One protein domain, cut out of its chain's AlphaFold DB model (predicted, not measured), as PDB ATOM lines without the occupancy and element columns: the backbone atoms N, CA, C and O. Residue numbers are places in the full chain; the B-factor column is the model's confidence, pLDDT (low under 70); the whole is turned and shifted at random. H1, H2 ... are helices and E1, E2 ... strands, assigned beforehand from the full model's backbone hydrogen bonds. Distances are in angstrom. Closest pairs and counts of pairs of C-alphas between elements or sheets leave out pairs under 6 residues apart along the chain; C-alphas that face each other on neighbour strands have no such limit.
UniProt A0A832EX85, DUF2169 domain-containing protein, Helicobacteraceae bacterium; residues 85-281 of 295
ATOM      1  N   ASN A  85     162.855 199.665 187.877       98.38
ATOM      2  CA  ASN A  85     163.387 200.696 188.766       98.38
ATOM      3  C   ASN A  85     163.463 200.206 190.217       98.38
ATOM      4  O   ASN A  85     162.761 199.284 190.635       98.38
ATOM      5  N   ALA A  86     164.315 200.861 191.001       98.44
ATOM      6  CA  ALA A  86     164.254 200.819 192.451       98.44
ATOM      7  C   ALA A  86     163.195 201.796 192.964       98.44
ATOM      8  O   ALA A  86     163.102 202.913 192.456       98.44
ATOM      9  N   TYR A  87     162.456 201.393 193.999       98.12
ATOM     10  CA  TYR A  87     161.431 202.205 194.657       98.12
ATOM     11  C   TYR A  87     161.657 202.241 196.164       98.12
ATOM     12  O   TYR A  87     161.843 201.196 196.797       98.12
ATOM     13  N   THR A  88     161.599 203.426 196.766       97.56
ATOM     14  CA  THR A  88     161.684 203.542 198.221       97.56
ATOM     15  C   THR A  88     160.408 203.040 198.908       97.56
ATOM     16  O   THR A  88     159.309 203.138 198.352       97.56
ATOM     17  N   PRO A  89     160.513 202.489 200.134       95.12
ATOM     18  CA  PRO A  89     159.347 202.049 200.892       95.12
ATOM     19  C   PRO A  89     158.332 203.179 201.089       95.12
ATOM     20  O   PRO A  89     158.700 204.287 201.483       95.12
ATOM     21  N   SER A  90     157.060 202.881 200.826       94.50
ATOM     22  CA  SER A  90     155.937 203.817 200.991       94.50
ATOM     23  C   SER A  90     156.090 205.143 200.234       94.50
ATOM     24  O   SER A  90     155.468 206.129 200.615       94.50
ATOM     25  N   ASN A  91     156.918 205.184 199.178       93.94
ATOM     26  CA  ASN A  91     157.223 206.401 198.416       93.94
ATOM     27  C   ASN A  91     157.801 207.544 199.282       93.94
ATOM     28  O   ASN A  91     157.666 208.718 198.948       93.94
ATOM     29  N   ILE A  92     158.441 207.209 200.408       97.62
ATOM     30  CA  ILE A  92     159.112 208.184 201.272       97.62
ATOM     31  C   ILE A  92     160.520 208.425 200.711       97.62
ATOM     32  O   ILE A  92     161.252 207.444 200.534       97.62
ATOM     33  N   PRO A  93     160.932 209.677 200.435       98.31
ATOM     34  CA  PRO A  93     162.259 209.953 199.896       98.31
ATOM     35  C   PRO A  93     163.386 209.439 200.805       98.31
ATOM     36  O   PRO A  93     163.348 209.606 202.026       98.31
ATOM     37  N   ARG A  94     164.400 208.801 200.213       98.44
ATOM     38  CA  ARG A  94     165.605 208.306 200.904       98.44
ATOM     39  C   ARG A  94     166.843 208.709 200.118       98.44
ATOM     40  O   ARG A  94     166.815 208.717 198.895       98.44
ATOM     41  N   ASN A  95     167.948 208.987 200.803       98.50
ATOM     42  CA  ASN A  95     169.219 209.285 200.137       98.50
ATOM     43  C   ASN A  95     169.927 208.003 199.658       98.50
ATOM     44  O   ASN A  95     170.731 208.047 198.729       98.50
ATOM     45  N   ARG A  96     169.647 206.855 200.299       98.38
ATOM     46  CA  ARG A  96     170.218 205.535 199.983       98.38
ATOM     47  C   ARG A  96     169.223 204.407 200.267       98.38
ATOM     48  O   ARG A  96     168.417 204.514 201.191       98.38
ATOM     49  N   LEU A  97     169.310 203.316 199.507       98.06
ATOM     50  CA  LEU A  97     168.512 202.100 199.687       98.06
ATOM     51  C   LEU A  97     169.235 200.884 199.096       98.06
ATOM     52  O   LEU A  97     169.729 200.946 197.977       98.06
ATOM     53  N   ASN A  98     169.246 199.752 199.799       98.50
ATOM     54  CA  ASN A  98     169.691 198.488 199.207       98.50
ATOM     55  C   ASN A  98     168.533 197.837 198.449       98.50
ATOM     56  O   ASN A  98     167.440 197.702 198.994       98.50
ATOM     57  N   VAL A  99     168.788 197.373 197.229       98.56
ATOM     58  CA  VAL A  99     167.821 196.617 196.418       98.56
ATOM     59  C   VAL A  99     168.437 195.297 195.982       98.56
ATOM     60  O   VAL A  99     169.660 195.144 195.983       98.56
ATOM     61  N   GLY A 100     167.619 194.311 195.621       97.75
ATOM     62  CA  GLY A 100     168.188 193.025 195.233       97.75
ATOM     63  C   GLY A 100     167.212 191.992 194.709       97.75
ATOM     64  O   GLY A 100     165.996 192.094 194.874       97.75
ATOM     65  N   ILE A 101     167.800 190.966 194.103       98.00
ATOM     66  CA  ILE A 101     167.119 189.801 193.542       98.00
ATOM     67  C   ILE A 101     167.676 188.567 194.237       98.00
ATOM     68  O   ILE A 101     168.892 188.401 194.354       98.00
ATOM     69  N   LYS A 102     166.786 187.684 194.679       97.56
ATOM     70  CA  LYS A 102     167.134 186.332 195.114       97.56
ATOM     71  C   LYS A 102     166.502 185.328 194.162       97.56
ATOM     72  O   LYS A 102     165.314 185.452 193.876       97.56
ATOM     73  N   VAL A 103     167.281 184.349 193.714       96.69
ATOM     74  CA  VAL A 103     166.839 183.216 192.889       96.69
ATOM     75  C   VAL A 103     167.337 181.938 193.556       96.69
ATOM     76  O   VAL A 103     168.541 181.672 193.602       96.69
ATOM     77  N   GLY A 104     166.420 181.162 194.133       94.50
ATOM     78  CA  GLY A 104     166.788 180.010 194.956       94.50
ATOM     79  C   GLY A 104     167.637 180.439 196.158       94.50
ATOM     80  O   GLY A 104     167.210 181.274 196.955       94.50
ATOM     81  N   SER A 105     168.839 179.879 196.303       92.94
ATOM     82  CA  SER A 105     169.791 180.242 197.365       92.94
ATOM     83  C   SER A 105     170.646 181.472 197.043       92.94
ATOM     84  O   SER A 105     171.180 182.094 197.960       92.94
ATOM     85  N   ASN A 106     170.759 181.853 195.771       95.44
ATOM     86  CA  ASN A 106     171.644 182.927 195.337       95.44
ATOM     87  C   ASN A 106     170.969 184.288 195.473       95.44
ATOM     88  O   ASN A 106     169.797 184.450 195.126       95.44
ATOM     89  N   LYS A 107     171.720 185.284 195.947       97.00
ATOM     90  CA  LYS A 107     171.240 186.649 196.166       97.00
ATOM     91  C   LYS A 107     172.232 187.642 195.574       97.00
ATOM     92  O   LYS A 107     173.407 187.602 195.921       97.00
ATOM     93  N   LYS A 108     171.737 188.579 194.767       97.88
ATOM     94  CA  LYS A 108     172.467 189.785 194.370       97.88
ATOM     95  C   LYS A 108     171.841 191.003 195.041       97.88
ATOM     96  O   LYS A 108     170.623 191.178 194.988       97.88
ATOM     97  N   VAL A 109     172.675 191.833 195.660       98.44
ATOM     98  CA  VAL A 109     172.290 193.112 196.272       98.44
ATOM     99  C   VAL A 109     173.142 194.211 195.663       98.44
ATOM    100  O   VAL A 109     174.334 194.011 195.463       98.44
ATOM    101  N   ILE A 110     172.530 195.358 195.393       98.56
ATOM    102  CA  ILE A 110     173.226 196.584 195.004       98.56
ATOM    103  C   ILE A 110     172.753 197.718 195.917       98.56
ATOM    104  O   ILE A 110     171.594 197.727 196.352       98.56
ATOM    105  N   GLN A 111     173.637 198.665 196.218       98.75
ATOM    106  CA  GLN A 111     173.263 199.895 196.900       98.75
ATOM    107  C   GLN A 111     172.842 200.931 195.858       98.75
ATOM    108  O   GLN A 111     173.570 201.213 194.909       98.75
ATOM    109  N   VAL A 112     171.650 201.488 196.049       98.81
ATOM    110  CA  VAL A 112     171.112 202.597 195.270       98.81
ATOM    111  C   VAL A 112     171.304 203.873 196.071       98.81
ATOM    112  O   VAL A 112     170.839 203.977 197.207       98.81
ATOM    113  N   ILE A 113     171.997 204.838 195.486       98.88
ATOM    114  CA  ILE A 113     172.351 206.112 196.102       98.88
ATOM    115  C   ILE A 113     171.731 207.230 195.268       98.88
ATOM    116  O   ILE A 113     171.725 207.166 194.039       98.88
ATOM    117  N   GLY A 114     171.216 208.257 195.936       98.81
ATOM    118  CA  GLY A 114     170.722 209.473 195.309       98.81
ATOM    119  C   GLY A 114     171.751 210.170 194.423       98.81
ATOM    120  O   GLY A 114     172.935 209.818 194.417       98.81
ATOM    121  N   ASN A 115     171.303 211.160 193.655       98.81
ATOM    122  CA  ASN A 115     172.210 211.924 192.806       98.81
ATOM    123  C   ASN A 115     173.287 212.597 193.652       98.81
ATOM    124  O   ASN A 115     173.013 213.152 194.714       98.81
ATOM    125  N   ARG A 116     174.521 212.514 193.163       98.62
ATOM    126  CA  ARG A 116     175.702 213.140 193.748       98.62
ATOM    127  C   ARG A 116     176.565 213.680 192.627       98.62
ATOM    128  O   ARG A 116     176.562 213.135 191.517       98.62
ATOM    129  N   HIS A 117     177.340 214.700 192.947       98.50
ATOM    130  CA  HIS A 117     178.377 215.216 192.072       98.50
ATOM    131  C   HIS A 117     179.679 215.417 192.850       98.50
ATOM    132  O   HIS A 117     179.700 215.358 194.082       98.50
ATOM    133  N   CYS A 118     180.780 215.603 192.129       98.25
ATOM    134  CA  CYS A 118     182.049 215.980 192.739       98.25
ATOM    135  C   CYS A 118     182.175 217.502 192.844       98.25
ATOM    136  O   CYS A 118     181.793 218.241 191.937       98.25
ATOM    137  N   ILE A 119     182.782 217.956 193.934       98.19
ATOM    138  CA  ILE A 119     183.264 219.323 194.117       98.19
ATOM    139  C   ILE A 119     184.784 219.292 193.963       98.19
ATOM    140  O   ILE A 119     185.479 218.550 194.671       98.19
ATOM    141  N   PHE A 120     185.305 220.093 193.033       98.19
ATOM    142  CA  PHE A 120     186.746 220.253 192.871       98.19
ATOM    143  C   PHE A 120     187.338 221.013 194.062       98.19
ATOM    144  O   PHE A 120     186.773 221.993 194.542       98.19
ATOM    145  N   ARG A 121     188.507 220.570 194.530       96.56
ATOM    146  CA  ARG A 121     189.261 221.241 195.591       96.56
ATOM    147  C   ARG A 121     190.724 221.321 195.184       96.56
ATOM    148  O   ARG A 121     191.396 220.299 195.064       96.56
ATOM    149  N   LYS A 122     191.222 222.536 194.956       94.44
ATOM    150  CA  LYS A 122     192.603 222.760 194.512       94.44
ATOM    151  C   LYS A 122     193.593 222.169 195.523       94.44
ATOM    152  O   LYS A 122     193.576 222.539 196.691       94.44
ATOM    153  N   GLY A 123     194.449 221.254 195.064       91.06
ATOM    154  CA  GLY A 123     195.478 220.610 195.890       91.06
ATOM    155  C   GLY A 123     194.969 219.540 196.865       91.06
ATOM    156  O   GLY A 123     195.764 219.010 197.632       91.06
ATOM    157  N   LEU A 124     193.677 219.199 196.835       93.19
ATOM    158  CA  LEU A 124     193.063 218.193 197.705       93.19
ATOM    159  C   LEU A 124     192.316 217.147 196.868       93.19
ATOM    160  O   LEU A 124     191.988 217.375 195.699       93.19
ATOM    161  N   SER A 125     191.997 216.004 197.475       92.69
ATOM    162  CA  SER A 125     191.073 215.044 196.863       92.69
ATOM    163  C   SER A 125     189.717 215.716 196.613       92.69
ATOM    164  O   SER A 125     189.267 216.495 197.465       92.69
ATOM    165  N   PRO A 126     189.027 215.430 195.498       96.81
ATOM    166  CA  PRO A 126     187.676 215.933 195.292       96.81
ATOM    167  C   PRO A 126     186.730 215.484 196.409       96.81
ATOM    168  O   PRO A 126     186.985 214.495 197.100       96.81
ATOM    169  N   LEU A 127     185.651 216.234 196.606       97.81
ATOM    170  CA  LEU A 127     184.637 215.917 197.608       97.81
ATOM    171  C   LEU A 127     183.363 215.428 196.923       97.81
ATOM    172  O   LEU A 127     182.843 216.109 196.043       97.81
ATOM    173  N   ILE A 128     182.852 214.272 197.337       98.38
ATOM    174  CA  ILE A 128     181.522 213.789 196.953       98.38
ATOM    175  C   ILE A 128     180.468 214.557 197.757       98.38
ATOM    176  O   ILE A 128     180.577 214.637 198.980       98.38
ATOM    177  N   THR A 129     179.444 215.099 197.096       98.62
ATOM    178  CA  THR A 129     178.309 215.717 197.797       98.62
ATOM    179  C   THR A 129     177.456 214.696 198.542       98.62
ATOM    180  O   THR A 129     177.419 213.511 198.192       98.62
ATOM    181  N   GLU A 130     176.685 215.172 199.521       98.31
ATOM    182  CA  GLU A 130     175.609 214.366 200.092       98.31
ATOM    183  C   GLU A 130     174.611 213.945 198.995       98.31
ATOM    184  O   GLU A 130     174.349 214.723 198.069       98.31
ATOM    185  N   PRO A 131     174.073 212.713 199.048       98.62
ATOM    186  CA  PRO A 131     173.131 212.246 198.046       98.62
ATOM    187  C   PRO A 131     171.791 212.960 198.161       98.62
ATOM    188  O   PRO A 131     171.206 213.013 199.240       98.62
ATOM    189  N   GLU A 132     171.252 213.418 197.037       98.75
ATOM    190  CA  GLU A 132     169.885 213.934 196.965       98.75
ATOM    191  C   GLU A 132     168.866 212.829 197.303       98.75
ATOM    192  O   GLU A 132     169.025 211.685 196.871       98.75
ATOM    193  N   PRO A 133     167.801 213.117 198.066       98.62
ATOM    194  CA  PRO A 133     166.777 212.121 198.341       98.62
ATOM    195  C   PRO A 133     166.006 211.762 197.061       98.62
ATOM    196  O   PRO A 133     165.672 212.625 196.254       98.62
ATOM    197  N   PHE A 134     165.674 210.483 196.892       98.69
ATOM    198  CA  PHE A 134     164.892 209.982 195.761       98.69
ATOM    199  C   PHE A 134     163.772 209.057 196.240       98.69
ATOM    200  O   PHE A 134     163.846 208.497 197.334       98.69
ATOM    201  N   THR A 135     162.749 208.868 195.409       98.50
ATOM    202  CA  THR A 135     161.735 207.816 195.597       98.50
ATOM    203  C   THR A 135     161.817 206.722 194.539       98.50
ATOM    204  O   THR A 135     161.452 205.580 194.811       98.50
ATOM    205  N   ILE A 136     162.337 207.053 193.352       98.50
ATOM    206  CA  ILE A 136     162.507 206.141 192.220       98.50
ATOM    207  C   ILE A 136     163.911 206.320 191.636       98.50
ATOM    208  O   ILE A 136     164.362 207.448 191.457       98.50
ATOM    209  N   MET A 137     164.592 205.219 191.313       98.56
ATOM    210  CA  MET A 137     165.875 205.237 190.598       98.56
ATOM    211  C   MET A 137     165.920 204.134 189.529       98.56
ATOM    212  O   MET A 137     165.813 202.956 189.880       98.56
ATOM    213  N   PRO A 138     166.107 204.459 188.237       97.88
ATOM    214  CA  PRO A 138     166.230 203.445 187.193       97.88
ATOM    215  C   PRO A 138     167.435 202.522 187.389       97.88
ATOM    216  O   PRO A 138     168.565 202.993 187.558       97.88
ATOM    217  N   ILE A 139     167.212 201.205 187.296       98.19
ATOM    218  CA  ILE A 139     168.288 200.204 187.345       98.19
ATOM    219  C   ILE A 139     168.868 200.031 185.944       98.19
ATOM    220  O   ILE A 139     168.472 199.163 185.168       98.19
ATOM    221  N   ARG A 140     169.801 200.919 185.613       96.19
ATOM    222  CA  ARG A 140     170.418 201.062 184.295       96.19
ATOM    223  C   ARG A 140     171.918 201.274 184.439       96.19
ATOM    224  O   ARG A 140     172.337 201.978 185.352       96.19
ATOM    225  N   TYR A 141     172.727 200.709 183.545       97.44
ATOM    226  CA  TYR A 141     174.186 200.858 183.638       97.44
ATOM    227  C   TYR A 141     174.669 202.287 183.349       97.44
ATOM    228  O   TYR A 141     175.747 202.659 183.800       97.44
ATOM    229  N   GLU A 142     173.846 203.132 182.721       96.31
ATOM    230  CA  GLU A 142     174.083 204.582 182.664       96.31
ATOM    231  C   GLU A 142     174.137 205.228 184.065       96.31
ATOM    232  O   GLU A 142     174.760 206.268 184.261       96.31
ATOM    233  N   ASN A 143     173.523 204.588 185.068       98.00
ATOM    234  CA  ASN A 143     173.579 204.993 186.471       98.00
ATOM    235  C   ASN A 143     174.679 204.275 187.274       98.00
ATOM    236  O   ASN A 143     174.764 204.464 188.485       98.00
ATOM    237  N   ALA A 144     175.514 203.451 186.642       98.44
ATOM    238  CA  ALA A 144     176.595 202.712 187.292       98.44
ATOM    239  C   ALA A 144     177.962 203.373 187.054       98.44
ATOM    240  O   ALA A 144     178.087 204.292 186.242       98.44
ATOM    241  N   TYR A 145     178.991 202.902 187.768       98.50
ATOM    242  CA  TYR A 145     180.348 203.437 187.635       98.50
ATOM    243  C   TYR A 145     180.879 203.275 186.204       98.50
ATOM    244  O   TYR A 145     180.640 202.250 185.562       98.50
ATOM    245  N   GLY A 146     181.598 204.282 185.712       97.25
ATOM    246  CA  GLY A 146     182.265 204.262 184.415       97.25
ATOM    247  C   GLY A 146     182.104 205.579 183.664       97.25
ATOM    248  O   GLY A 146     182.067 206.644 184.276       97.25
ATOM    249  N   GLY A 147     182.008 205.502 182.341       95.31
ATOM    250  CA  GLY A 147     181.892 206.653 181.449       95.31
ATOM    251  C   GLY A 147     183.102 206.818 180.532       95.31
ATOM    252  O   GLY A 147     183.864 205.877 180.296       95.31
ATOM    253  N   ILE A 148     183.261 208.025 179.998       94.75
ATOM    254  CA  ILE A 148     184.340 208.402 179.084       94.75
ATOM    255  C   ILE A 148     185.054 209.625 179.655       94.75
ATOM    256  O   ILE A 148     184.403 210.589 180.050       94.75
ATOM    257  N   ASP A 149     186.383 209.600 179.642       95.00
ATOM    258  CA  ASP A 149     187.219 210.764 179.917       95.00
ATOM    259  C   ASP A 149     188.042 211.106 178.673       95.00
ATOM    260  O   ASP A 149     188.815 210.287 178.175       95.00
ATOM    261  N   GLN A 150     187.849 212.323 178.173       93.69
ATOM    262  CA  GLN A 150     188.531 212.875 176.997       93.69
ATOM    263  C   GLN A 150     189.258 214.195 177.299       93.69
ATOM    264  O   GLN A 150     189.815 214.818 176.402       93.69
ATOM    265  N   LEU A 151     189.207 214.671 178.549       93.38
ATOM    266  CA  LEU A 151     189.708 215.997 178.945       93.38
ATOM    267  C   LEU A 151     190.928 215.899 179.872       93.38
ATOM    268  O   LEU A 151     191.705 216.853 180.036       93.38
ATOM    269  N   SER A 152     191.116 214.746 180.509       93.06
ATOM    270  CA  SER A 152     192.206 214.529 181.453       93.06
ATOM    271  C   SER A 152     193.577 214.540 180.801       93.06
ATOM    272  O   SER A 152     194.497 215.176 181.322       93.06
ATOM    273  N   ILE A 153     193.723 213.860 179.671       92.38
ATOM    274  CA  ILE A 153     194.986 213.717 178.947       92.38
ATOM    275  C   ILE A 153     194.726 214.196 177.511       92.38
ATOM    276  O   ILE A 153     193.801 213.672 176.893       92.38
ATOM    277  N   PRO A 154     195.475 215.196 177.000       92.69
ATOM    278  CA  PRO A 154     195.336 215.650 175.618       92.69
ATOM    279  C   PRO A 154     195.408 214.479 174.637       92.69
ATOM    280  O   PRO A 154     196.209 213.567 174.832       92.69
ATOM    281  N   ASP A 155     194.536 214.499 173.630       89.88
ATOM    282  CA  ASP A 155     194.443 213.503 172.552       89.88
ATOM    283  C   ASP A 155     194.129 212.059 172.988       89.88
ATOM    284  O   ASP A 155     194.066 211.154 172.154       89.88
ATOM    285  N   LEU A 156     193.863 211.821 174.276       89.75
ATOM    286  CA  LEU A 156     193.451 210.516 174.779       89.75
ATOM    287  C   LEU A 156     191.943 210.477 175.015       89.75
ATOM    288  O   LEU A 156     191.432 211.002 176.003       89.75
ATOM    289  N   TYR A 157     191.246 209.751 174.147       91.44
ATOM    290  CA  TYR A 157     189.866 209.344 174.372       91.44
ATOM    291  C   TYR A 157     189.837 208.029 175.158       91.44
ATOM    292  O   TYR A 157     190.085 206.957 174.600       91.44
ATOM    293  N   PHE A 158     189.544 208.087 176.458       94.38
ATOM    294  CA  PHE A 158     189.473 206.895 177.298       94.38
ATOM    295  C   PHE A 158     188.021 206.538 177.625       94.38
ATOM    296  O   PHE A 158     187.378 207.163 178.465       94.38
ATOM    297  N   ALA A 159     187.525 205.473 177.000       94.44
ATOM    298  CA  ALA A 159     186.255 204.845 177.345       94.44
ATOM    299  C   ALA A 159     186.472 203.783 178.434       94.44
ATOM    300  O   ALA A 159     187.260 202.856 178.241       94.44
ATOM    301  N   TYR A 160     185.779 203.897 179.573       96.12
ATOM    302  CA  TYR A 160     185.950 202.970 180.691       96.12
ATOM    303  C   TYR A 160     185.613 201.524 180.275       96.12
ATOM    304  O   TYR A 160     184.463 201.261 179.907       96.12
ATOM    305  N   PRO A 161     186.557 200.562 180.356       96.06
ATOM    306  CA  PRO A 161     186.391 199.258 179.706       96.06
ATOM    307  C   PRO A 161     185.208 198.414 180.185       96.06
ATOM    308  O   PRO A 161     184.691 197.598 179.422       96.06
ATOM    309  N   ARG A 162     184.774 198.584 181.442       96.56
ATOM    310  CA  ARG A 162     183.655 197.814 182.015       96.56
ATOM    311  C   ARG A 162     182.289 198.429 181.732       96.56
ATOM    312  O   ARG A 162     181.289 197.738 181.873       96.56
ATOM    313  N   ASN A 163     182.246 199.731 181.448       97.00
ATOM    314  CA  ASN A 163     181.016 200.496 181.258       97.00
ATOM    315  C   ASN A 163     181.339 201.909 180.759       97.00
ATOM    316  O   ASN A 163     181.478 202.838 181.554       97.00
ATOM    317  N   ASN A 164     181.430 202.102 179.449       95.19
ATOM    318  CA  ASN A 164     181.679 203.427 178.875       95.19
ATOM    319  C   ASN A 164     180.443 204.347 178.863       95.19
ATOM    320  O   ASN A 164     180.568 205.514 178.510       95.19
ATOM    321  N   MET A 165     179.268 203.841 179.258       95.25
ATOM    322  CA  MET A 165     178.008 204.600 179.306       95.25
ATOM    323  C   MET A 165     177.668 205.115 180.708       95.25
ATOM    324  O   MET A 165     176.678 205.826 180.873       95.25
ATOM    325  N   GLY A 166     178.440 204.703 181.714       96.25
ATOM    326  CA  GLY A 166     178.249 205.075 183.109       96.25
ATOM    327  C   GLY A 166     178.721 206.489 183.429       96.25
ATOM    328  O   GLY A 166     178.928 207.328 182.553       96.25
ATOM    329  N   LYS A 167     178.921 206.735 184.723       96.38
ATOM    330  CA  LYS A 167     179.381 208.024 185.250       96.38
ATOM    331  C   LYS A 167     180.324 207.860 186.444       96.38
ATOM    332  O   LYS A 167     180.374 206.800 187.068       96.38
ATOM    333  N   GLY A 168     181.053 208.929 186.764       96.56
ATOM    334  CA  GLY A 168     182.010 208.988 187.874       96.56
ATOM    335  C   GLY A 168     183.451 208.603 187.525       96.56
ATOM    336  O   GLY A 168     184.255 208.423 188.435       96.56
ATOM    337  N   PHE A 169     183.789 208.473 186.240       96.38
ATOM    338  CA  PHE A 169     185.147 208.181 185.782       96.38
ATOM    339  C   PHE A 169     185.946 209.458 185.481       96.38
ATOM    340  O   PHE A 169     185.517 210.280 184.673       96.38
ATOM    341  N   ALA A 170     187.121 209.601 186.103       96.94
ATOM    342  CA  ALA A 170     188.078 210.663 185.804       96.94
ATOM    343  C   ALA A 170     189.532 210.200 186.009       96.94
ATOM    344  O   ALA A 170     189.881 209.572 187.013       96.94
ATOM    345  N   ILE A 171     190.412 210.543 185.068       96.81
ATOM    346  CA  ILE A 171     191.840 210.203 185.123       96.81
ATOM    347  C   ILE A 171     192.632 211.260 185.893       96.81
ATOM    348  O   ILE A 171     193.523 210.904 186.662       96.81
ATOM    349  N   ARG A 172     192.338 212.554 185.723       96.44
ATOM    350  CA  ARG A 172     193.087 213.664 186.335       96.44
ATOM    351  C   ARG A 172     192.190 214.567 187.172       96.44
ATOM    352  O   ARG A 172     191.044 214.835 186.829       96.44
ATOM    353  N   ASN A 173     192.766 215.106 188.246       95.94
ATOM    354  CA  ASN A 173     192.111 216.082 189.111       95.94
ATOM    355  C   ASN A 173     192.193 217.493 188.501       95.94
ATOM    356  O   ASN A 173     193.045 218.294 188.888       95.94
ATOM    357  N   LYS A 174     191.352 217.777 187.503       95.75
ATOM    358  CA  LYS A 174     191.209 219.113 186.901       95.75
ATOM    359  C   LYS A 174     189.826 219.670 187.204       95.75
ATOM    360  O   LYS A 174     188.840 218.950 187.084       95.75
ATOM    361  N   GLU A 175     189.743 220.956 187.519       96.56
ATOM    362  CA  GLU A 175     188.474 221.616 187.842       96.56
ATOM    363  C   GLU A 175     187.405 221.427 186.760       96.56
ATOM    364  O   GLU A 175     186.289 221.033 187.077       96.56
ATOM    365  N   SER A 176     187.780 221.588 185.488       95.19
ATOM    366  CA  SER A 176     186.892 221.419 184.329       95.19
ATOM    367  C   SER A 176     186.340 220.003 184.136       95.19
ATOM    368  O   SER A 176     185.418 219.813 183.349       95.19
ATOM    369  N   ILE A 177     186.916 219.010 184.816       95.56
ATOM    370  CA  ILE A 177     186.506 217.602 184.755       95.56
ATOM    371  C   ILE A 177     185.729 217.233 186.009       95.56
ATOM    372  O   ILE A 177     184.728 216.532 185.943       95.56
ATOM    373  N   ILE A 178     186.229 217.681 187.159       97.75
ATOM    374  CA  ILE A 178     185.782 217.226 188.467       97.75
ATOM    375  C   ILE A 178     184.607 218.034 188.977       97.75
ATOM    376  O   ILE A 178     183.692 217.451 189.552       97.75
ATOM    377  N   ASN A 179     184.608 219.352 188.805       97.81
ATOM    378  CA  ASN A 179     183.533 220.157 189.354       97.81
ATOM    379  C   ASN A 179     182.218 219.844 188.627       97.81
ATOM    380  O   ASN A 179     182.105 220.043 187.420       97.81
ATOM    381  N   GLY A 180     181.235 219.323 189.360       97.88
ATOM    382  CA  GLY A 180     179.959 218.882 188.800       97.88
ATOM    383  C   GLY A 180     179.976 217.485 188.169       97.88
ATOM    384  O   GLY A 180     178.948 217.071 187.634       97.88
ATOM    385  N   LEU A 181     181.081 216.726 188.246       98.06
ATOM    386  CA  LEU A 181     181.135 215.352 187.730       98.06
ATOM    387  C   LEU A 181     180.057 214.497 188.399       98.06
ATOM    388  O   LEU A 181     180.137 214.230 189.600       98.06
ATOM    389  N   ALA A 182     179.071 214.047 187.623       98.31
ATOM    390  CA  ALA A 182     178.014 213.179 188.118       98.31
ATOM    391  C   ALA A 182     178.586 211.822 188.554       98.31
ATOM    392  O   ALA A 182     179.409 211.222 187.862       98.31
ATOM    393  N   LEU A 183     178.112 211.320 189.691       98.56
ATOM    394  CA  LEU A 183     178.579 210.072 190.295       98.56
ATOM    395  C   LEU A 183     177.558 208.941 190.129       98.56
ATOM    396  O   LEU A 183     176.365 209.218 189.949       98.56
ATOM    397  N   PRO A 184     177.996 207.667 190.171       98.56
ATOM    398  CA  PRO A 184     177.098 206.528 190.022       98.56
ATOM    399  C   PRO A 184     176.015 206.514 191.104       98.56
ATOM    400  O   PRO A 184     176.217 206.958 192.229       98.56
ATOM    401  N   ASN A 185     174.841 205.997 190.762       98.88
ATOM    402  CA  ASN A 185     173.780 205.696 191.719       98.88
ATOM    403  C   ASN A 185     173.783 204.217 192.107       98.88
ATOM    404  O   ASN A 185     173.268 203.885 193.165       98.88
ATOM    405  N   LEU A 186     174.301 203.336 191.245       98.81
ATOM    406  CA  LEU A 186     174.302 201.888 191.447       98.81
ATOM    407  C   LEU A 186     175.711 201.419 191.802       98.81
ATOM    408  O   LEU A 186     176.603 201.431 190.950       98.81
ATOM    409  N   GLU A 187     175.897 200.992 193.045       98.75
ATOM    410  CA  GLU A 187     177.197 200.579 193.580       98.75
ATOM    411  C   GLU A 187     177.119 199.242 194.323       98.75
ATOM    412  O   GLU A 187     176.039 198.768 194.695       98.75
ATOM    413  N   ASP A 188     178.275 198.605 194.513       97.94
ATOM    414  CA  ASP A 188     178.383 197.418 195.358       97.94
ATOM    415  C   ASP A 188     178.361 197.882 196.819       97.94
ATOM    416  O   ASP A 188     179.195 198.709 197.189       97.94
ATOM    417  N   PRO A 189     177.453 197.380 197.675       97.81
ATOM    418  CA  PRO A 189     177.434 197.757 199.088       97.81
ATOM    419  C   PRO A 189     178.757 197.487 199.830       97.81
ATOM    420  O   PRO A 189     178.957 198.063 200.896       97.81
ATOM    421  N   ASN A 190     179.639 196.635 199.296       96.69
ATOM    422  CA  ASN A 190     180.938 196.305 199.885       96.69
ATOM    423  C   ASN A 190     182.125 197.012 199.209       96.69
ATOM    424  O   ASN A 190     183.248 196.867 199.682       96.69
ATOM    425  N   ASP A 191     181.902 197.756 198.122       96.75
ATOM    426  CA  ASP A 191     182.954 198.471 197.390       96.75
ATOM    427  C   ASP A 191     182.441 199.819 196.864       96.75
ATOM    428  O   ASP A 191     182.342 200.058 195.659       96.75
ATOM    429  N   LEU A 192     182.062 200.700 197.795       97.56
ATOM    430  CA  LEU A 192     181.543 202.023 197.461       97.56
ATOM    431  C   LEU A 192     182.643 202.954 196.929       97.56
ATOM    432  O   LEU A 192     183.778 202.970 197.422       97.56
ATOM    433  N   LEU A 193     182.280 203.804 195.969       97.06
ATOM    434  CA  LEU A 193     183.120 204.903 195.515       97.06
ATOM    435  C   LEU A 193     183.262 205.936 196.640       97.06
ATOM    436  O   LEU A 193     182.281 206.402 197.226       97.06
ATOM    437  N   ASN A 194     184.503 206.326 196.909       95.38
ATOM    438  CA  ASN A 194     184.857 207.298 197.936       95.38
ATOM    439  C   ASN A 194     185.753 208.405 197.356       95.38
ATOM    440  O   ASN A 194     186.244 208.295 196.232       95.38
ATOM    441  N   ASN A 195     185.979 209.463 198.142       94.94
ATOM    442  CA  ASN A 195     186.742 210.649 197.733       94.94
ATOM    443  C   ASN A 195     188.151 210.327 197.198       94.94
ATOM    444  O   ASN A 195     188.650 211.017 196.312       94.94
ATOM    445  N   GLU A 196     188.797 209.284 197.724       92.75
ATOM    446  CA  GLU A 196     190.170 208.899 197.375       92.75
ATOM    447  C   GLU A 196     190.252 208.154 196.038       92.75
ATOM    448  O   GLU A 196     191.310 208.118 195.412       92.75
ATOM    449  N   ARG A 197     189.133 207.586 195.573       93.81
ATOM    450  CA  ARG A 197     189.068 206.759 194.359       93.81
ATOM    451  C   ARG A 197     188.449 207.463 193.154       93.81
ATOM    452  O   ARG A 197     188.439 206.872 192.083       93.81
ATOM    453  N   ILE A 198     188.006 208.718 193.279       95.94
ATOM    454  CA  ILE A 198     187.438 209.496 192.156       95.94
ATOM    455  C   ILE A 198     188.445 209.643 191.008       95.94
ATOM    456  O   ILE A 198     188.072 209.564 189.840       95.94
ATOM    457  N   ILE A 199     189.722 209.860 191.341       96.25
ATOM    458  CA  ILE A 199     190.786 210.136 190.374       96.25
ATOM    459  C   ILE A 199     191.685 208.917 190.240       96.25
ATOM    460  O   ILE A 199     192.390 208.555 191.183       96.25
ATOM    461  N   ILE A 200     191.727 208.312 189.052       95.00
ATOM    462  CA  ILE A 200     192.537 207.100 188.849       95.00
ATOM    463  C   ILE A 200     194.027 207.386 188.624       95.00
ATOM    464  O   ILE A 200     194.855 206.497 188.817       95.00
ATOM    465  N   ASN A 201     194.380 208.627 188.268       94.06
ATOM    466  CA  ASN A 201     195.723 209.150 187.970       94.06
ATOM    467  C   ASN A 201     196.439 208.523 186.765       94.06
ATOM    468  O   ASN A 201     197.089 209.241 186.008       94.06
ATOM    469  N   ASP A 202     196.333 207.214 186.579       93.38
ATOM    470  CA  ASP A 202     196.953 206.469 185.494       93.38
ATOM    471  C   ASP A 202     195.888 205.598 184.816       93.38
ATOM    472  O   ASP A 202     195.267 204.782 185.507       93.38
ATOM    473  N   PRO A 203     195.680 205.736 183.492       92.81
ATOM    474  CA  PRO A 203     194.780 204.894 182.714       92.81
ATOM    475  C   PRO A 203     194.891 203.399 183.028       92.81
ATOM    476  O   PRO A 203     193.868 202.731 183.084       92.81
ATOM    477  N   ILE A 204     196.088 202.867 183.307       91.94
ATOM    478  CA  ILE A 204     196.311 201.439 183.587       91.94
ATOM    479  C   ILE A 204     195.641 200.948 184.887       91.94
ATOM    480  O   ILE A 204     195.465 199.744 185.075       91.94
ATOM    481  N   LYS A 205     195.260 201.869 185.783       93.38
ATOM    482  CA  LYS A 205     194.613 201.596 187.079       93.38
ATOM    483  C   LYS A 205     193.087 201.556 187.008       93.38
ATOM    484  O   LYS A 205     192.436 201.431 188.041       93.38
ATOM    485  N   TRP A 206     192.486 201.634 185.816       93.88
ATOM    486  CA  TRP A 206     191.025 201.562 185.653       93.88
ATOM    487  C   TRP A 206     190.408 200.325 186.332       93.88
ATOM    488  O   TRP A 206     189.266 200.380 186.791       93.88
ATOM    489  N   SER A 207     191.153 199.218 186.412       93.44
ATOM    490  CA  SER A 207     190.682 197.956 186.981       93.44
ATOM    491  C   SER A 207     190.622 197.944 188.511       93.44
ATOM    492  O   SER A 207     189.952 197.075 189.070       93.44
ATOM    493  N   ASP A 208     191.240 198.925 189.176       92.81
ATOM    494  CA  ASP A 208     191.213 199.108 190.638       92.81
ATOM    495  C   ASP A 208     189.945 199.831 191.122       92.81
ATOM    496  O   ASP A 208     189.690 199.965 192.322       92.81
ATOM    497  N   GLN A 209     189.146 200.328 190.181       95.31
ATOM    498  CA  GLN A 209     187.890 201.008 190.459       95.31
ATOM    499  C   GLN A 209     186.738 200.024 190.680       95.31
ATOM    500  O   GLN A 209     186.843 198.872 190.240       95.31
ATOM    501  N   PRO A 210     185.638 200.465 191.320       95.00
ATOM    502  CA  PRO A 210     184.478 199.617 191.544       95.00
ATOM    503  C   PRO A 210     183.931 199.015 190.248       95.00
ATOM    504  O   PRO A 210     183.951 199.636 189.178       95.00
ATOM    505  N   LEU A 211     183.400 197.797 190.344       96.56
ATOM    506  CA  LEU A 211     182.669 197.204 189.231       96.56
ATOM    507  C   LEU A 211     181.353 197.966 188.995       96.56
ATOM    508  O   LEU A 211     180.633 198.251 189.957       96.56
ATOM    509  N   PRO A 212     180.972 198.235 187.733       97.94
ATOM    510  CA  PRO A 212     179.648 198.760 187.426       97.94
ATOM    511  C   PRO A 212     178.568 197.778 187.887       97.94
ATOM    512  O   PRO A 212     178.547 196.615 187.472       97.94
ATOM    513  N   GLN A 213     177.647 198.251 188.724       98.25
ATOM    514  CA  GLN A 213     176.540 197.442 189.223       98.25
ATOM    515  C   GLN A 213     175.245 197.670 188.447       98.25
ATOM    516  O   GLN A 213     174.950 198.754 187.957       98.25
ATOM    517  N   GLY A 214     174.436 196.621 188.374       97.81
ATOM    518  CA  GLY A 214     173.129 196.627 187.734       97.81
ATOM    519  C   GLY A 214     172.420 195.298 187.964       97.81
ATOM    520  O   GLY A 214     172.920 194.431 188.682       97.81
ATOM    521  N   LEU A 215     171.249 195.140 187.351       98.44
ATOM    522  CA  LEU A 215     170.480 193.886 187.344       98.44
ATOM    523  C   LEU A 215     170.015 193.502 185.922       98.44
ATOM    524  O   LEU A 215     169.344 192.488 185.744       98.44
ATOM    525  N   GLY A 216     170.373 194.326 184.930       97.44
ATOM    526  CA  GLY A 216     170.016 194.187 183.520       97.44
ATOM    527  C   GLY A 216     171.053 193.411 182.695       97.44
ATOM    528  O   GLY A 216     171.969 192.793 183.247       97.44
ATOM    529  N   TRP A 217     170.929 193.506 181.368       97.56
ATOM    530  CA  TRP A 217     171.912 192.996 180.408       97.56
ATOM    531  C   TRP A 217     173.232 193.769 180.493       97.56
ATOM    532  O   TRP A 217     173.247 194.999 180.423       97.56
ATOM    533  N   PHE A 218     174.340 193.051 180.656       97.00
ATOM    534  CA  PHE A 218     175.697 193.584 180.604       97.00
ATOM    535  C   PHE A 218     176.191 193.575 179.157       97.00
ATOM    536  O   PHE A 218     176.108 192.544 178.497       97.00
ATOM    537  N   GLN A 219     176.694 194.699 178.645       94.88
ATOM    538  CA  GLN A 219     176.958 194.838 177.208       94.88
ATOM    539  C   GLN A 219     177.973 193.806 176.670       94.88
ATOM    540  O   GLN A 219     178.972 193.522 177.335       94.88
ATOM    541  N   PRO A 220     177.781 193.292 175.439       94.38
ATOM    542  CA  PRO A 220     178.715 192.361 174.802       94.38
ATOM    543  C   PRO A 220     180.131 192.917 174.616       94.38
ATOM    544  O   PRO A 220     181.102 192.175 174.713       94.38
ATOM    545  N   ASN A 221     180.253 194.220 174.352       92.62
ATOM    546  CA  ASN A 221     181.527 194.894 174.093       92.62
ATOM    547  C   ASN A 221     182.214 195.430 175.359       92.62
ATOM    548  O   ASN A 221     183.254 196.077 175.252       92.62
ATOM    549  N   TRP A 222     181.659 195.184 176.547       95.88
ATOM    550  CA  TRP A 222     182.295 195.559 177.806       95.88
ATOM    551  C   TRP A 222     183.119 194.415 178.373       95.88
ATOM    552  O   TRP A 222     182.769 193.240 178.262       95.88
ATOM    553  N   TYR A 223     184.212 194.767 179.037       96.06
ATOM    554  CA  TYR A 223     184.990 193.826 179.824       96.06
ATOM    555  C   TYR A 223     184.225 193.459 181.114       96.06
ATOM    556  O   TYR A 223     183.683 194.360 181.756       96.06
ATOM    557  N   PRO A 224     184.145 192.174 181.517       95.12
ATOM    558  CA  PRO A 224     184.888 191.029 180.986       95.12
ATOM    559  C   PRO A 224     184.250 190.307 179.796       95.12
ATOM    560  O   PRO A 224     184.912 189.486 179.179       95.12
ATOM    561  N   ARG A 225     182.995 190.581 179.434       95.19
ATOM    562  CA  ARG A 225     182.279 189.810 178.404       95.19
ATOM    563  C   ARG A 225     182.975 189.820 177.036       95.19
ATOM    564  O   ARG A 225     183.080 188.770 176.407       95.19
ATOM    565  N   ALA A 226     183.518 190.963 176.622       94.56
ATOM    566  CA  ALA A 226     184.241 191.120 175.358       94.56
ATOM    567  C   ALA A 226     185.485 190.212 175.234       94.56
ATOM    568  O   ALA A 226     185.875 189.855 174.122       94.56
ATOM    569  N   PHE A 227     186.063 189.771 176.359       94.50
ATOM    570  CA  PHE A 227     187.183 188.821 176.383       94.50
ATOM    571  C   PHE A 227     186.854 187.514 175.660       94.50
ATOM    572  O   PHE A 227     187.682 186.981 174.925       94.50
ATOM    573  N   PHE A 228     185.623 187.026 175.814       94.31
ATOM    574  CA  PHE A 228     185.159 185.788 175.185       94.31
ATOM    575  C   PHE A 228     184.929 185.926 173.671       94.31
ATOM    576  O   PHE A 228     184.666 184.934 173.001       94.31
ATOM    577  N   ALA A 229     185.064 187.135 173.123       93.12
ATOM    578  CA  ALA A 229     185.123 187.409 171.688       93.12
ATOM    579  C   ALA A 229     186.523 187.888 171.249       93.12
ATOM    580  O   ALA A 229     186.663 188.569 170.236       93.12
ATOM    581  N   GLY A 230     187.558 187.578 172.035       91.50
ATOM    582  CA  GLY A 230     188.948 187.870 171.697       91.50
ATOM    583  C   GLY A 230     189.374 189.325 171.896       91.50
ATOM    584  O   GLY A 230     190.429 189.717 171.402       91.50
ATOM    585  N   ALA A 231     188.591 190.134 172.616       90.75
ATOM    586  CA  ALA A 231     188.906 191.537 172.861       90.75
ATOM    587  C   ALA A 231     189.391 191.777 174.297       90.75
ATOM    588  O   ALA A 231     188.760 191.365 175.269       90.75
ATOM    589  N   LEU A 232     190.488 192.518 174.436       89.81
ATOM    590  CA  LEU A 232     190.959 193.034 175.718       89.81
ATOM    591  C   LEU A 232     191.020 194.560 175.710       89.81
ATOM    592  O   LEU A 232     191.204 195.156 174.649       89.81
ATOM    593  N   PRO A 233     190.900 195.204 176.885       90.44
ATOM    594  CA  PRO A 233     191.121 196.639 176.999       90.44
ATOM    595  C   PRO A 233     192.534 197.032 176.542       90.44
ATOM    596  O   PRO A 233     193.493 196.308 176.797       90.44
ATOM    597  N   SER A 234     192.683 198.200 175.912       82.69
ATOM    598  CA  SER A 234     193.991 198.678 175.423       82.69
ATOM    599  C   SER A 234     194.962 199.060 176.544       82.69
ATOM    600  O   SER A 234     196.174 199.008 176.372       82.69
ATOM    601  N   PHE A 235     194.431 199.445 177.703       86.31
ATOM    602  CA  PHE A 235     195.207 199.760 178.896       86.31
ATOM    603  C   PHE A 235     194.976 198.622 179.876       86.31
ATOM    604  O   PHE A 235     193.850 198.440 180.305       86.31
ATOM    605  N   VAL A 236     195.981 197.823 180.222       86.19
ATOM    606  CA  VAL A 236     195.845 196.723 181.196       86.19
ATOM    607  C   VAL A 236     197.112 196.667 182.025       86.19
ATOM    608  O   VAL A 236     198.216 196.656 181.482       86.19
ATOM    609  N   ASN A 237     196.961 196.589 183.348       86.50
ATOM    610  CA  ASN A 237     198.088 196.315 184.224       86.50
ATOM    611  C   ASN A 237     198.496 194.842 184.113       86.50
ATOM    612  O   ASN A 237     197.819 193.964 184.636       86.50
ATOM    613  N   ILE A 238     199.615 194.584 183.440       85.69
ATOM    614  CA  ILE A 238     200.120 193.226 183.183       85.69
ATOM    615  C   ILE A 238     200.896 192.623 184.362       85.69
ATOM    616  O   ILE A 238     201.277 191.457 184.301       85.69
ATOM    617  N   ASN A 239     201.148 193.404 185.416       86.06
ATOM    618  CA  ASN A 239     201.995 193.004 186.542       86.06
ATOM    619  C   ASN A 239     201.197 192.472 187.743       86.06
ATOM    620  O   ASN A 239     201.791 192.127 188.761       86.06
ATOM    621  N   LYS A 240     199.863 192.422 187.659       87.56
ATOM    622  CA  LYS A 240     198.993 191.880 188.711       87.56
ATOM    623  C   LYS A 240     197.736 191.235 188.117       87.56
ATOM    624  O   LYS A 240     197.318 191.647 187.034       87.56
ATOM    625  N   PRO A 241     197.107 190.267 188.808       88.69
ATOM    626  CA  PRO A 241     195.809 189.751 188.385       88.69
ATOM    627  C   PRO A 241     194.753 190.865 188.404       88.69
ATOM    628  O   PRO A 241     194.730 191.701 189.312       88.69
ATOM    629  N   LEU A 242     193.869 190.870 187.403       92.19
ATOM    630  CA  LEU A 242     192.708 191.764 187.391       92.19
ATOM    631  C   LEU A 242     191.641 191.272 188.371       92.19
ATOM    632  O   LEU A 242     191.526 190.074 188.629       92.19
ATOM    633  N   HIS A 243     190.817 192.189 188.878       92.06
ATOM    634  CA  HIS A 243     189.745 191.851 189.812       92.06
ATOM    635  C   HIS A 243     188.812 190.761 189.257       92.06
ATOM    636  O   HIS A 243     188.501 189.803 189.955       92.06
ATOM    637  N   GLU A 244     188.452 190.846 187.977       94.69
ATOM    638  CA  GLU A 244     187.611 189.881 187.263       94.69
ATOM    639  C   GLU A 244     188.181 188.461 187.269       94.69
ATOM    640  O   GLU A 244     187.416 187.501 187.303       94.69
ATOM    641  N   GLU A 245     189.506 188.316 187.266       94.50
ATOM    642  CA  GLU A 245     190.159 187.014 187.406       94.50
ATOM    643  C   GLU A 245     190.006 186.473 188.832       94.50
ATOM    644  O   GLU A 245     189.677 185.302 189.023       94.50
ATOM    645  N   LEU A 246     190.188 187.335 189.837       93.19
ATOM    646  CA  LEU A 246     190.086 186.964 191.253       93.19
ATOM    647  C   LEU A 246     188.680 186.480 191.625       93.19
ATOM    648  O   LEU A 246     188.541 185.558 192.425       93.19
ATOM    649  N   ILE A 247     187.647 187.071 191.020       92.75
ATOM    650  CA  ILE A 247     186.244 186.686 191.235       92.75
ATOM    651  C   ILE A 247     185.717 185.685 190.191       92.75
ATOM    652  O   ILE A 247     184.526 185.377 190.181       92.75
ATOM    653  N   GLY A 248     186.587 185.158 189.321       93.69
ATOM    654  CA  GLY A 248     186.262 184.072 188.390       93.69
ATOM    655  C   GLY A 248     185.336 184.453 187.229       93.69
ATOM    656  O   GLY A 248     184.634 183.590 186.700       93.69
ATOM    657  N   LEU A 249     185.310 185.726 186.828       94.06
ATOM    658  CA  LEU A 249     184.584 186.189 185.640       94.06
ATOM    659  C   LEU A 249     185.349 185.938 184.336       94.06
ATOM    660  O   LEU A 249     184.733 185.846 183.277       94.06
ATOM    661  N   VAL A 250     186.673 185.809 184.416       94.25
ATOM    662  CA  VAL A 250     187.557 185.402 183.313       94.25
ATOM    663  C   VAL A 250     188.501 184.290 183.782       94.25
ATOM    664  O   VAL A 250     188.697 184.130 184.991       94.25
ATOM    665  N   PRO A 251     189.100 183.510 182.862       92.25
ATOM    666  CA  PRO A 251     190.090 182.501 183.222       92.25
ATOM    667  C   PRO A 251     191.291 183.085 183.976       92.25
ATOM    668  O   PRO A 251     191.704 184.225 183.749       92.25
ATOM    669  N   LYS A 252     191.912 182.262 184.825       91.81
ATOM    670  CA  LYS A 252     193.208 182.600 185.426       91.81
ATOM    671  C   LYS A 252     194.261 182.820 184.340       91.81
ATOM    672  O   LYS A 252     194.266 182.101 183.341       91.81
ATOM    673  N   ASN A 253     195.159 183.783 184.541       87.62
ATOM    674  CA  ASN A 253     196.215 184.152 183.590       87.62
ATOM    675  C   ASN A 253     195.705 184.623 182.210       87.62
ATOM    676  O   ASN A 253     196.450 184.571 181.228       87.62
ATOM    677  N   HIS A 254     194.464 185.109 182.099       90.19
ATOM    678  CA  HIS A 254     193.885 185.566 180.825       90.19
ATOM    679  C   HIS A 254     194.718 186.660 180.123       90.19
ATOM    680  O   HIS A 254     194.811 186.681 178.894       90.19
ATOM    681  N   ILE A 255     195.407 187.519 180.883       89.00
ATOM    682  CA  ILE A 255     196.356 188.502 180.336       89.00
ATOM    683  C   ILE A 255     197.580 187.828 179.704       89.00
ATOM    684  O   ILE A 255     198.060 188.259 178.656       89.00
ATOM    685  N   GLN A 256     198.089 186.747 180.300       86.31
ATOM    686  CA  GLN A 256     199.201 185.992 179.721       86.31
ATOM    687  C   GLN A 256     198.780 185.291 178.426       86.31
ATOM    688  O   GLN A 256     199.538 185.316 177.457       86.31
ATOM    689  N   LEU A 257     197.568 184.721 178.385       85.25
ATOM    690  CA  LEU A 257     197.003 184.139 177.161       85.25
ATOM    691  C   LEU A 257     196.966 185.169 176.029       85.25
ATOM    692  O   LEU A 257     197.380 184.874 174.909       85.25
ATOM    693  N   ALA A 258     196.570 186.403 176.337       84.19
ATOM    694  CA  ALA A 258     196.566 187.483 175.364       84.19
ATOM    695  C   ALA A 258     197.940 187.834 174.812       84.19
ATOM    696  O   ALA A 258     198.099 187.990 173.605       84.19
ATOM    697  N   ARG A 259     198.951 187.910 175.683       83.56
ATOM    698  CA  ARG A 259     200.338 188.182 175.278       83.56
ATOM    699  C   ARG A 259     200.897 187.111 174.347       83.56
ATOM    700  O   ARG A 259     201.753 187.408 173.526       83.56
ATOM    701  N   GLN A 260     200.420 185.879 174.485       86.25
ATOM    702  CA  GLN A 260     200.783 184.768 173.607       86.25
ATOM    703  C   GLN A 260     199.948 184.726 172.319       86.25
ATOM    704  O   GLN A 260     200.096 183.776 171.556       86.25
ATOM    705  N   LEU A 261     199.065 185.709 172.088       82.38
ATOM    706  CA  LEU A 261     198.084 185.717 170.997       82.38
ATOM    707  C   LEU A 261     197.174 184.474 171.014       82.38
ATOM    708  O   LEU A 261     196.733 183.992 169.977       82.38
ATOM    709  N   LYS A 262     196.888 183.957 172.215       85.31
ATOM    710  CA  LYS A 262     196.040 182.781 172.468       85.31
ATOM    711  C   LYS A 262     194.693 183.165 173.077       85.31
ATOM    712  O   LYS A 262     194.149 182.428 173.899       85.31
ATOM    713  N   LEU A 263     194.173 184.341 172.728       82.69
ATOM    714  CA  LEU A 263     192.791 184.665 173.069       82.69
ATOM    715  C   LEU A 263     191.845 183.718 172.324       82.69
ATOM    716  O   LEU A 263     192.135 183.353 171.181       82.69
ATOM    717  N   PRO A 264     190.721 183.319 172.943       77.69
ATOM    718  CA  PRO A 264     189.697 182.599 172.210       77.69
ATOM    719  C   PRO A 264     189.235 183.478 171.046       77.69
ATOM    720  O   PRO A 264     188.925 184.653 171.236       77.69
ATOM    721  N   SER A 265     189.179 182.914 169.840       80.75
ATOM    722  CA  SER A 265     188.537 183.594 168.712       80.75
ATOM    723  C   SER A 265     187.050 183.813 168.995       80.75
ATOM    724  O   SER A 265     186.490 184.838 168.614       80.75
ATOM    725  N   TYR A 266     186.427 182.855 169.687       86.75
ATOM    726  CA  TYR A 266     185.062 182.925 170.181       86.75
ATOM    727  C   TYR A 266     184.812 181.846 171.245       86.75
ATOM    728  O   TYR A 266     185.082 180.669 171.004       86.75
ATOM    729  N   ASP A 267     184.263 182.225 172.396       92.06
ATOM    730  CA  ASP A 267     183.880 181.332 173.492       92.06
ATOM    731  C   ASP A 267     182.393 181.527 173.834       92.06
ATOM    732  O   ASP A 267     181.893 182.650 173.911       92.06
ATOM    733  N   LEU A 268     181.662 180.431 174.062       93.50
ATOM    734  CA  LEU A 268     180.219 180.453 174.335       93.50
ATOM    735  C   LEU A 268     179.842 181.182 175.635       93.50
ATOM    736  O   LEU A 268     178.684 181.581 175.796       93.50
ATOM    737  N   ALA A 269     180.788 181.407 176.551       93.50
ATOM    738  CA  ALA A 269     180.595 182.275 177.708       93.50
ATOM    739  C   ALA A 269     180.241 183.716 177.300       93.50
ATOM    740  O   ALA A 269     179.521 184.382 178.044       93.50
ATOM    741  N   PHE A 270     180.607 184.151 176.086       94.94
ATOM    742  CA  PHE A 270     180.168 185.415 175.484       94.94
ATOM    743  C   PHE A 270     178.640 185.577 175.466       94.94
ATOM    744  O   PHE A 270     178.122 186.690 175.530       94.94
ATOM    745  N   HIS A 271     177.881 184.481 175.409       94.56
ATOM    746  CA  HIS A 271     176.419 184.528 175.401       94.56
ATOM    747  C   HIS A 271     175.778 184.665 176.786       94.56
ATOM    748  O   HIS A 271     174.555 184.781 176.870       94.56
ATOM    749  N   THR A 272     176.568 184.646 177.861       94.25
ATOM    750  CA  THR A 272     176.095 184.894 179.227       94.25
ATOM    751  C   THR A 272     176.065 186.402 179.461       94.25
ATOM    752  O   THR A 272     177.110 187.036 179.586       94.25
ATOM    753  N   GLY A 273     174.866 186.979 179.442       95.62
ATOM    754  CA  GLY A 273     174.667 188.428 179.374       95.62
ATOM    755  C   GLY A 273     174.066 189.058 180.628       95.62
ATOM    756  O   GLY A 273     174.000 190.283 180.698       95.62
ATOM    757  N   ALA A 274     173.600 188.286 181.616       97.12
ATOM    758  CA  ALA A 274     173.061 188.885 182.837       97.12
ATOM    759  C   ALA A 274     174.153 189.606 183.640       97.12
ATOM    760  O   ALA A 274     175.338 189.284 183.567       97.12
ATOM    761  N   SER A 275     173.738 190.579 184.457       97.19
ATOM    762  CA  SER A 275     174.638 191.225 185.412       97.19
ATOM    763  C   SER A 275     175.392 190.199 186.267       97.19
ATOM    764  O   SER A 275     174.810 189.210 186.709       97.19
ATOM    765  N   HIS A 276     176.669 190.465 186.560       93.94
ATOM    766  CA  HIS A 276     177.530 189.579 187.351       93.94
ATOM    767  C   HIS A 276     176.829 189.081 188.627       93.94
ATOM    768  O   HIS A 276     176.348 189.887 189.423       93.94
ATOM    769  N   GLY A 277     176.750 187.760 188.812       94.06
ATOM    770  CA  GLY A 277     176.018 187.125 189.920       94.06
ATOM    771  C   GLY A 277     174.549 186.770 189.630       94.06
ATOM    772  O   GLY A 277     173.892 186.206 190.501       94.06
ATOM    773  N   LEU A 278     174.032 187.058 188.428       97.00
ATOM    774  CA  LEU A 278     172.680 186.680 187.978       97.00
ATOM    775  C   LEU A 278     172.668 185.683 186.806       97.00
ATOM    776  O   LEU A 278     171.657 185.531 186.119       97.00
ATOM    777  N   SER A 279     173.774 184.969 186.604       95.62
ATOM    778  CA  SER A 279     173.863 183.856 185.659       95.62
ATOM    779  C   SER A 279     174.007 182.545 186.421       95.62
ATOM    780  O   SER A 279     174.939 182.364 187.206       95.62
ATOM    781  N   PHE A 280     173.090 181.619 186.176       95.38
ATOM    782  CA  PHE A 280     172.922 180.391 186.944       95.38
ATOM    783  C   PHE A 280     173.173 179.156 186.076       95.38
ATOM    784  O   PHE A 280     173.049 179.226 184.851       95.38
ATOM    785  N   PRO A 281     173.452 177.990 186.680       92.06
ATOM    786  CA  PRO A 281     173.164 176.717 186.025       92.06
ATOM    787  C   PRO A 281     171.699 176.655 185.557       92.06
ATOM    788  O   PRO A 281     170.885 177.515 185.903       92.06
TER     789      PRO A 281
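AT A GLANCE: This is residues 85 to 281 of the 295 residues of the protein "DUF2169 domain-containing protein" of Helicobacteraceae bacterium (UniProt A0A832EX85). Little regular structure: a flat slab mostly of loops, with the hairpin E2 and E3 and the small pair E1 and E4 toward one end and short helices H3 to H6 toward the other. The printed part has 197 residues, with four named strands, then six named helices; the class is mixed, with 51 residues in named elements. It is compact, radius of gyration of the C-alphas 17.4 A, spanning 51 by 48 by 22 A.

IN THESE COORDINATES: E2, residues 96 to 103, begins at C-alpha (170.218, 205.535, 199.983) and is 23.7 A long; E3, 106 to 113, is 23.2 A. E1 is 85 to 87, E4 136 to 138, H1 175 to 178, H2 203 to 208, H3 225 to 229, H4 243 to 246, H5 254 to 259. H6, 268 to 271, ends at C-alpha (176.419, 184.528, 175.401).

HOW THE PARTS SIT: Hairpin E2 and E3 is antiparallel, 162 degrees; N 99 and O 110, 3.0 A, are within hydrogen-bond range. E1 and E4 are antiparallel, 160 degrees, with N 86 and O 137 at 2.8 A. H3 touches H6, closest C-alphas Phe 228 and Phe 270, 5.0 A. H1 and H2 are apart. Every O i to N i+4 pair is within range in H5, 0 of 2 in H2 and 0 of 1 in H3, where 2 of 3 and 2 of 2 O i to N i+3 pairs are.

THE WHOLE: The farthest C-alphas, Ser 90 and Gln 260, are 55.9 A apart. The printed part has no cut; links from E3 through to H4 are long. No printed residue is under 70 in pLDDT.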